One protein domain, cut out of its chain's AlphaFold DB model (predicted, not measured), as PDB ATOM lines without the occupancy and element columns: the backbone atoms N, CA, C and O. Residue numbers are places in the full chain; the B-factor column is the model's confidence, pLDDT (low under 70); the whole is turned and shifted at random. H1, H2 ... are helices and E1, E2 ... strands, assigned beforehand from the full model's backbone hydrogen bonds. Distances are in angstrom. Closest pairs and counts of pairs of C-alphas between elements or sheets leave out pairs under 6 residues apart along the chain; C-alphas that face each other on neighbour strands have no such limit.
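What this domain is: This is residues 83 to 153 of the 158 residues of an uncharacterized protein of Kamptonema sp. SIO4C4 (UniProt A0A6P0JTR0). Three short helices gather on one side of a small two-stranded hairpin, H1 beside E2 and H3 beside E1, with H2 farther out and set crosswise to H1. Before them, residues 83 to 100 make a long stretch with no named element, which loops away from the helices and comes back to H1. The printed part has 71 residues in the order H1, H2, H3, E1, E2; under half of them are in named elements, the class is mixed, helices and strands, and the sheet E1 - E2 is antiparallel. It is compact and rounded, with a radius of gyration of the C-alphas of 11.6 A and spans of 32 by 23 by 20 A.

How they stand to each other: H1, residues 101 to 107, touches H2, residues 112 to 118, about perpendicular at 80 degrees; their closest C-alphas, Ala 105 and Ser 112, are 5.2 A apart. H3, residues 124 to 131, is close to H2 but not clearly touching, with the C-alphas of His 118 and Phe 124 closest at 5.9 A, and is near H1. E1, residues 138 to 141, and E2, residues 146 to 149, form an antiparallel hairpin at 141 degrees, with N 139 and O 148 within hydrogen-bond range at 2.8 A. The closest C-alphas of H3 and E1 are Ser 125 and Trp 138, 5.1 A; those of H1 and E2 are Gln 101 and Val 146, 6.7 A. H2 is apart from both strands. In H1, H2 and H3 every O i to N i+4 pair is within hydrogen-bond range.

Where its parts are: H1 begins at C-alpha 101 (278.101, 273.820, 467.722) and is 9.8 A long; H2 measures 10.2 A and H3 10.5 A. E1 measures 9.6 A, and E2, 10.1 A, ends at C-alpha 149 (285.177, 263.290, 465.307).

The domain as a whole: The C-alphas farthest apart are those of Glu 92 and Gly 113, 33.5 A. The printed part has no cut, and no link is long. Confidence is low, with pLDDT under 70, at residues 83 to 97, 144 and 151 to 153.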
ATOM      1  N   LEU A  83     279.265 279.382 457.775       44.28
ATOM      2  CA  LEU A  83     279.137 277.963 458.125       44.28
ATOM      3  C   LEU A  83     279.200 276.920 457.012       44.28
ATOM      4  O   LEU A  83     279.143 275.725 457.292       44.28
ATOM      5  N   SER A  84     279.391 277.347 455.769       44.25
ATOM      6  CA  SER A  84     279.592 276.452 454.623       44.25
ATOM      7  C   SER A  84     281.063 276.112 454.334       44.25
ATOM      8  O   SER A  84     281.323 275.302 453.451       44.25
ATOM      9  N   ASP A  85     282.026 276.695 455.060       40.62
ATOM     10  CA  ASP A  85     283.457 276.683 454.687       40.62
ATOM     11  C   ASP A  85     284.350 275.677 455.449       40.62
ATOM     12  O   ASP A  85     285.544 275.570 455.172       40.62
ATOM     13  N   PHE A  86     283.821 274.912 456.411       47.78
ATOM     14  CA  PHE A  86     284.652 274.033 457.259       47.78
ATOM     15  C   PHE A  86     284.826 272.596 456.737       47.78
ATOM     16  O   PHE A  86     285.472 271.781 457.393       47.78
ATOM     17  N   LEU A  87     284.333 272.294 455.531       47.41
ATOM     18  CA  LEU A  87     284.641 271.058 454.807       47.41
ATOM     19  C   LEU A  87     286.029 271.171 454.155       47.41
ATOM     20  O   LEU A  87     286.144 271.348 452.945       47.41
ATOM     21  N   LYS A  88     287.098 271.104 454.953       44.59
ATOM     22  CA  LYS A  88     288.451 270.927 454.412       44.59
ATOM     23  C   LYS A  88     288.798 269.436 454.400       44.59
ATOM     24  O   LYS A  88     288.811 268.846 455.478       44.59
ATOM     25  N   PRO A  89     289.074 268.829 453.231       40.78
ATOM     26  CA  PRO A  89     289.755 267.544 453.193       40.78
ATOM     27  C   PRO A  89     291.155 267.733 453.785       40.78
ATOM     28  O   PRO A  89     291.845 268.699 453.443       40.78
ATOM     29  N   ASP A  90     291.558 266.867 454.709       46.12
ATOM     30  CA  ASP A  90     292.968 266.770 455.068       46.12
ATOM     31  C   ASP A  90     293.777 266.220 453.880       46.12
ATOM     32  O   ASP A  90     293.243 265.566 452.978       46.12
ATOM     33  N   GLU A  91     295.076 266.522 453.856       52.25
ATOM     34  CA  GLU A  91     296.010 266.110 452.797       52.25
ATOM     35  C   GLU A  91     296.240 264.578 452.749       52.25
ATOM     36  O   GLU A  91     296.993 264.101 451.904       52.25
ATOM     37  N   GLU A  92     295.571 263.796 453.609       48.62
ATOM     38  CA  GLU A  92     295.558 262.326 453.610       48.62
ATOM     39  C   GLU A  92     294.245 261.733 453.060       48.62
ATOM     40  O   GLU A  92     294.075 260.513 453.026       48.62
ATOM     41  N   GLY A  93     293.333 262.565 452.542       45.06
ATOM     42  CA  GLY A  93     292.118 262.102 451.868       45.06
ATOM     43  C   GLY A  93     291.048 261.569 452.820       45.06
ATOM     44  O   GLY A  93     290.098 260.929 452.360       45.06
ATOM     45  N   ASN A  94     291.160 261.845 454.122       47.00
ATOM     46  CA  ASN A  94     290.127 261.493 455.082       47.00
ATOM     47  C   ASN A  94     289.111 262.647 455.179       47.00
ATOM     48  O   ASN A  94     289.439 263.825 455.312       47.00
ATOM     49  N   MET A  95     287.822 262.336 455.050       49.28
ATOM     50  CA  MET A  95     286.769 263.352 455.087       49.28
ATOM     51  C   MET A  95     286.427 263.652 456.553       49.28
ATOM     52  O   MET A  95     285.433 263.163 457.086       49.28
ATOM     53  N   THR A  96     287.277 264.412 457.254       55.41
ATOM     54  CA  THR A  96     286.975 264.837 458.628       55.41
ATOM     55  C   THR A  96     285.820 265.837 458.596       55.41
ATOM     56  O   THR A  96     286.007 267.020 458.310       55.41
ATOM     57  N   VAL A  97     284.601 265.364 458.859       67.50
ATOM     58  CA  VAL A  97     283.408 266.214 458.945       67.50
ATOM     59  C   VAL A  97     283.497 267.034 460.233       67.50
ATOM     60  O   VAL A  97     283.051 266.600 461.291       67.50
ATOM     61  N   ALA A  98     284.125 268.208 460.166       76.69
ATOM     62  CA  ALA A  98     284.149 269.151 461.275       76.69
ATOM     63  C   ALA A  98     282.774 269.824 461.397       76.69
ATOM     64  O   ALA A  98     282.356 270.579 460.519       76.69
ATOM     65  N   LEU A  99     282.060 269.542 462.486       78.69
ATOM     66  CA  LEU A  99     280.738 270.097 462.756       78.69
ATOM     67  C   LEU A  99     280.841 271.283 463.692       78.69
ATOM     68  O   LEU A  99     281.560 271.268 464.677       78.69
ATOM     69  N   ILE A 100     280.058 272.317 463.457       81.31
ATOM     70  CA  ILE A 100     279.948 273.419 464.412       81.31
ATOM     71  C   ILE A 100     278.986 273.106 465.551       81.31
ATOM     72  O   ILE A 100     278.238 272.134 465.510       81.31
ATOM     73  N   GLN A 101     278.947 273.988 466.546       78.94
ATOM     74  CA  GLN A 101     278.101 273.820 467.722       78.94
ATOM     75  C   GLN A 101     276.622 273.596 467.390       78.94
ATOM     76  O   GLN A 101     276.018 272.691 467.953       78.94
ATOM     77  N   ALA A 102     276.032 274.393 466.496       77.81
ATOM     78  CA  ALA A 102     274.628 274.237 466.119       77.81
ATOM     79  C   ALA A 102     274.372 272.941 465.331       77.81
ATOM     80  O   ALA A 102     273.332 272.319 465.520       77.81
ATOM     81  N   GLU A 103     275.315 272.504 464.492       78.94
ATOM     82  CA  GLU A 103     275.165 271.274 463.706       78.94
ATOM     83  C   GLU A 103     275.347 270.027 464.577       78.94
ATOM     84  O   GLU A 103     274.533 269.107 464.533       78.94
ATOM     85  N   LEU A 104     276.341 270.040 465.468       82.81
ATOM     86  CA  LEU A 104     276.498 269.001 466.475       82.81
ATOM     87  C   LEU A 104     275.293 268.970 467.425       82.81
ATOM     88  O   LEU A 104     274.805 267.897 467.761       82.81
ATOM     89  N   ALA A 105     274.770 270.129 467.830       83.50
ATOM     90  CA  ALA A 105     273.587 270.211 468.681       83.50
ATOM     91  C   ALA A 105     272.361 269.570 468.015       83.50
ATOM     92  O   ALA A 105     271.699 268.735 468.628       83.50
ATOM     93  N   LYS A 106     272.108 269.881 466.737       82.56
ATOM     94  CA  LYS A 106     271.052 269.232 465.947       82.56
ATOM     95  C   LYS A 106     271.259 267.722 465.864       82.56
ATOM     96  O   LYS A 106     270.323 266.965 466.096       82.56
ATOM     97  N   ARG A 107     272.489 267.286 465.583       82.94
ATOM     98  CA  ARG A 107     272.839 265.871 465.426       82.94
ATOM     99  C   ARG A 107     272.667 265.063 466.713       82.94
ATOM    100  O   ARG A 107     272.113 263.971 466.680       82.94
ATOM    101  N   LEU A 108     273.092 265.619 467.843       83.81
ATOM    102  CA  LEU A 108     272.922 265.012 469.166       83.81
ATOM    103  C   LEU A 108     271.498 265.208 469.727       83.81
ATOM    104  O   LEU A 108     271.205 264.731 470.826       83.81
ATOM    105  N   ASN A 109     270.623 265.910 468.995       81.50
ATOM    106  CA  ASN A 109     269.282 266.321 469.407       81.50
ATOM    107  C   ASN A 109     269.270 267.019 470.782       81.50
ATOM    108  O   ASN A 109     268.512 266.675 471.692       81.50
ATOM    109  N   VAL A 110     270.169 267.987 470.949       81.25
ATOM    110  CA  VAL A 110     270.342 268.798 472.160       81.25
ATOM    111  C   VAL A 110     270.351 270.279 471.806       81.25
ATOM    112  O   VAL A 110     270.529 270.665 470.654       81.25
ATOM    113  N   HIS A 111     270.190 271.138 472.809       80.00
ATOM    114  CA  HIS A 111     270.315 272.575 472.604       80.00
ATOM    115  C   HIS A 111     271.789 272.980 472.459       80.00
ATOM    116  O   HIS A 111     272.668 272.423 473.125       80.00
ATOM    117  N   SER A 112     272.069 274.007 471.653       74.00
ATOM    118  CA  SER A 112     273.420 274.562 471.483       74.00
ATOM    119  C   SER A 112     274.057 274.931 472.829       74.00
ATOM    120  O   SER A 112     275.226 274.630 473.063       74.00
ATOM    121  N   GLY A 113     273.283 275.494 473.759       71.50
ATOM    122  CA  GLY A 113     273.736 275.818 475.118       71.50
ATOM    123  C   GLY A 113     274.199 274.611 475.947       71.50
ATOM    124  O   GLY A 113     275.103 274.750 476.767       71.50
ATOM    125  N   THR A 114     273.648 273.414 475.718       75.81
ATOM    126  CA  THR A 114     274.115 272.175 476.369       75.81
ATOM    127  C   THR A 114     275.519 271.811 475.894       75.81
ATOM    128  O   THR A 114     276.365 271.436 476.701       75.81
ATOM    129  N   ILE A 115     275.796 272.007 474.602       81.94
ATOM    130  CA  ILE A 115     277.129 271.808 474.028       81.94
ATOM    131  C   ILE A 115     278.125 272.821 474.601       81.94
ATOM    132  O   ILE A 115     279.223 272.430 474.978       81.94
ATOM    133  N   THR A 116     277.762 274.106 474.725       75.88
ATOM    134  CA  THR A 116     278.651 275.123 475.329       75.88
ATOM    135  C   THR A 116     279.055 274.763 476.752       75.88
ATOM    136  O   THR A 116     280.194 275.017 477.134       75.88
ATOM    137  N   LYS A 117     278.125 274.192 477.523       79.00
ATOM    138  CA  LYS A 117     278.360 273.794 478.913       79.00
ATOM    139  C   LYS A 117     279.257 272.563 478.994       79.00
ATOM    140  O   LYS A 117     280.205 272.578 479.760       79.00
ATOM    141  N   HIS A 118     279.001 271.548 478.166       77.81
ATOM    142  CA  HIS A 118     279.749 270.293 478.227       77.81
ATOM    143  C   HIS A 118     281.052 270.278 477.420       77.81
ATOM    144  O   HIS A 118     281.884 269.419 477.668       77.81
ATOM    145  N   LYS A 119     281.283 271.186 476.458       79.31
ATOM    146  CA  LYS A 119     282.492 271.147 475.601       79.31
ATOM    147  C   LYS A 119     283.815 271.258 476.370       79.31
ATOM    148  O   LYS A 119     284.857 270.947 475.803       79.31
ATOM    149  N   GLY A 120     283.772 271.791 477.592       73.44
ATOM    150  CA  GLY A 120     284.921 271.919 478.487       73.44
ATOM    151  C   GLY A 120     285.072 270.762 479.474       73.44
ATOM    152  O   GLY A 120     286.055 270.749 480.206       73.44
ATOM    153  N   ASP A 121     284.130 269.818 479.503       81.06
ATOM    154  CA  ASP A 121     284.200 268.656 480.384       81.06
ATOM    155  C   ASP A 121     285.131 267.590 479.793       81.06
ATOM    156  O   ASP A 121     285.033 267.256 478.608       81.06
ATOM    157  N   ASP A 122     285.960 266.966 480.634       77.94
ATOM    158  CA  ASP A 122     286.823 265.841 480.235       77.94
ATOM    159  C   ASP A 122     286.023 264.660 479.645       77.94
ATOM    160  O   ASP A 122     286.500 263.938 478.772       77.94
ATOM    161  N   ASN A 123     284.758 264.504 480.055       84.75
ATOM    162  CA  ASN A 123     283.864 263.440 479.589       84.75
ATOM    163  C   ASN A 123     283.048 263.812 478.335       84.75
ATOM    164  O   ASN A 123     282.168 263.048 477.923       84.75
ATOM    165  N   PHE A 124     283.298 264.967 477.709       85.62
ATOM    166  CA  PHE A 124     282.533 265.427 476.545       85.62
ATOM    167  C   PHE A 124     282.530 264.417 475.391       85.62
ATOM    168  O   PHE A 124     281.502 264.181 474.747       85.62
ATOM    169  N   SER A 125     283.674 263.786 475.137       85.38
ATOM    170  CA  SER A 125     283.834 262.815 474.056       85.38
ATOM    171  C   SER A 125     283.008 261.548 474.279       85.38
ATOM    172  O   SER A 125     282.391 261.046 473.343       85.38
ATOM    173  N   GLU A 126     282.896 261.071 475.518       86.38
ATOM    174  CA  GLU A 126     282.026 259.936 475.846       86.38
ATOM    175  C   GLU A 126     280.544 260.314 475.836       86.38
ATOM    176  O   GLU A 126     279.694 259.534 475.398       86.38
ATOM    177  N   TRP A 127     280.226 261.525 476.298       87.31
ATOM    178  CA  TRP A 127     278.865 262.046 476.309       87.31
ATOM    179  C   TRP A 127     278.309 262.219 474.894       87.31
ATOM    180  O   TRP A 127     277.201 261.761 474.606       87.31
ATOM    181  N   SER A 128     279.092 262.838 474.008       87.31
ATOM    182  CA  SER A 128     278.721 263.034 472.607       87.31
ATOM    183  C   SER A 128     278.570 261.689 471.902       87.31
ATOM    184  O   SER A 128     277.523 261.458 471.311       87.31
ATOM    185  N   ARG A 129     279.500 260.744 472.109       87.56
ATOM    186  CA  ARG A 129     279.401 259.358 471.615       87.56
ATOM    187  C   ARG A 129     278.098 258.667 472.003       87.56
ATOM    188  O   ARG A 129     277.493 257.982 471.192       87.56
ATOM    189  N   LYS A 130     277.659 258.831 473.253       87.06
ATOM    190  CA  LYS A 130     276.420 258.220 473.761       87.06
ATOM    191  C   LYS A 130     275.156 258.855 473.169       87.06
ATOM    192  O   LYS A 130     274.109 258.211 473.137       87.06
ATOM    193  N   LYS A 131     275.227 260.133 472.798       84.38
ATOM    194  CA  LYS A 131     274.112 260.898 472.225       84.38
ATOM    195  C   LYS A 131     274.055 260.810 470.704       84.38
ATOM    196  O   LYS A 131     272.989 261.016 470.136       84.38
ATOM    197  N   ASP A 132     275.182 260.522 470.074       84.62
ATOM    198  CA  ASP A 132     275.305 260.435 468.633       84.62
ATOM    199  C   ASP A 132     274.654 259.145 468.110       84.62
ATOM    200  O   ASP A 132     274.956 258.064 468.620       84.62
ATOM    201  N   PRO A 133     273.775 259.224 467.094       80.06
ATOM    202  CA  PRO A 133     273.140 258.039 466.524       80.06
ATOM    203  C   PRO A 133     274.135 257.105 465.824       80.06
ATOM    204  O   PRO A 133     273.870 255.910 465.728       80.06
ATOM    205  N   GLU A 134     275.277 257.622 465.362       79.81
ATOM    206  CA  GLU A 134     276.355 256.823 464.768       79.81
ATOM    207  C   GLU A 134     277.403 256.406 465.813       79.81
ATOM    208  O   GLU A 134     278.370 255.726 465.480       79.81
ATOM    209  N   GLY A 135     277.225 256.782 467.085       82.81
ATOM    210  CA  GLY A 135     278.173 256.449 468.142       82.81
ATOM    211  C   GLY A 135     279.533 257.121 467.957       82.81
ATOM    212  O   GLY A 135     280.549 256.542 468.335       82.81
ATOM    213  N   ILE A 136     279.571 258.324 467.373       84.50
ATOM    214  CA  ILE A 136     280.810 259.072 467.125       84.50
ATOM    215  C   ILE A 136     281.156 259.938 468.339       84.50
ATOM    216  O   ILE A 136     280.354 260.755 468.794       84.50
ATOM    217  N   ALA A 137     282.372 259.781 468.864       87.94
ATOM    218  CA  ALA A 137     282.904 260.664 469.896       87.94
ATOM    219  C   ALA A 137     283.370 261.983 469.271       87.94
ATOM    220  O   ALA A 137     284.208 261.977 468.374       87.94
ATOM    221  N   TRP A 138     282.866 263.109 469.764       86.38
ATOM    222  CA  TRP A 138     283.227 264.438 469.278       86.38
ATOM    223  C   TRP A 138     284.188 265.135 470.246       86.38
ATOM    224  O   TRP A 138     284.117 264.958 471.464       86.38
ATOM    225  N   GLN A 139     285.080 265.965 469.713       86.38
ATOM    226  CA  GLN A 139     285.997 266.804 470.482       86.38
ATOM    227  C   GLN A 139     285.933 268.250 470.003       86.38
ATOM    228  O   GLN A 139     285.914 268.514 468.805       86.38
ATOM    229  N   PHE A 140     285.923 269.201 470.938       86.19
ATOM    230  CA  PHE A 140     285.946 270.623 470.616       86.19
ATOM    231  C   PHE A 140     287.364 271.102 470.274       86.19
ATOM    232  O   PHE A 140     288.272 271.051 471.100       86.19
ATOM    233  N   SER A 141     287.535 271.639 469.069       81.19
ATOM    234  CA  SER A 141     288.747 272.313 468.612       81.19
ATOM    235  C   SER A 141     288.611 273.819 468.822       81.19
ATOM    236  O   SER A 141     288.016 274.529 468.010       81.19
ATOM    237  N   ALA A 142     289.210 274.338 469.896       74.38
ATOM    238  CA  ALA A 142     289.227 275.776 470.178       74.38
ATOM    239  C   ALA A 142     289.918 276.595 469.068       74.38
ATOM    240  O   ALA A 142     289.548 277.743 468.832       74.38
ATOM    241  N   LYS A 143     290.873 275.987 468.348       72.19
ATOM    242  CA  LYS A 143     291.611 276.608 467.236       72.19
ATOM    243  C   LYS A 143     290.693 277.036 466.088       72.19
ATOM    244  O   LYS A 143     290.943 278.055 465.457       72.19
ATOM    245  N   GLN A 144     289.657 276.246 465.818       68.50
ATOM    246  CA  GLN A 144     288.718 276.471 464.713       68.50
ATOM    247  C   GLN A 144     287.287 276.739 465.197       68.50
ATOM    248  O   GLN A 144     286.416 277.011 464.383       68.50
ATOM    249  N   LYS A 145     287.043 276.673 466.513       70.81
ATOM    250  CA  LYS A 145     285.712 276.701 467.141       70.81
ATOM    251  C   LYS A 145     284.734 275.672 466.548       70.81
ATOM    252  O   LYS A 145     283.530 275.910 466.487       70.81
ATOM    253  N   VAL A 146     285.243 274.507 466.154       81.44
ATOM    254  CA  VAL A 146     284.457 273.403 465.576       81.44
ATOM    255  C   VAL A 146     284.642 272.125 466.386       81.44
ATOM    256  O   VAL A 146     285.558 272.016 467.195       81.44
ATOM    257  N   PHE A 147     283.771 271.156 466.167       84.81
ATOM    258  CA  PHE A 147     283.801 269.824 466.738       84.81
ATOM    259  C   PHE A 147     284.300 268.834 465.696       84.81
ATOM    260  O   PHE A 147     283.765 268.762 464.593       84.81
ATOM    261  N   ILE A 148     285.322 268.072 466.056       84.06
ATOM    262  CA  ILE A 148     285.940 267.059 465.203       84.06
ATOM    263  C   ILE A 148     285.631 265.659 465.746       84.06
ATOM    264  O   ILE A 148     285.588 265.485 466.969       84.06
ATOM    265  N   PRO A 149     285.390 264.665 464.879       85.00
ATOM    266  CA  PRO A 149     285.177 263.290 465.307       85.00
ATOM    267  C   PRO A 149     286.513 262.644 465.717       85.00
ATOM    268  O   PRO A 149     287.497 262.732 464.988       85.00
ATOM    269  N   LEU A 150     286.550 261.997 466.883       78.50
ATOM    270  CA  LEU A 150     287.721 261.279 467.409       78.50
ATOM    271  C   LEU A 150     287.833 259.846 466.881       78.50
ATOM    272  O   LEU A 150     288.940 259.335 466.744       78.50
ATOM    273  N   ASP A 151     286.700 259.211 466.589       68.44
ATOM    274  CA  ASP A 151     286.639 257.887 465.967       68.44
ATOM    275  C   ASP A 151     285.867 258.044 464.651       68.44
ATOM    276  O   ASP A 151     284.661 257.784 464.601       68.44
ATOM    277  N   PRO A 152     286.493 258.613 463.597       59.84
ATOM    278  CA  PRO A 152     285.876 258.567 462.284       59.84
ATOM    279  C   PRO A 152     285.653 257.087 461.956       59.84
ATOM    280  O   PRO A 152     286.576 256.292 462.177       59.84
ATOM    281  N   PRO A 153     284.467 256.688 461.455       51.56
ATOM    282  CA  PRO A 153     284.266 255.319 461.021       51.56
ATOM    283  C   PRO A 153     285.383 255.023 460.031       51.56
ATOM    284  O   PRO A 153     285.454 255.645 458.970       51.56
TER     285      PRO A 153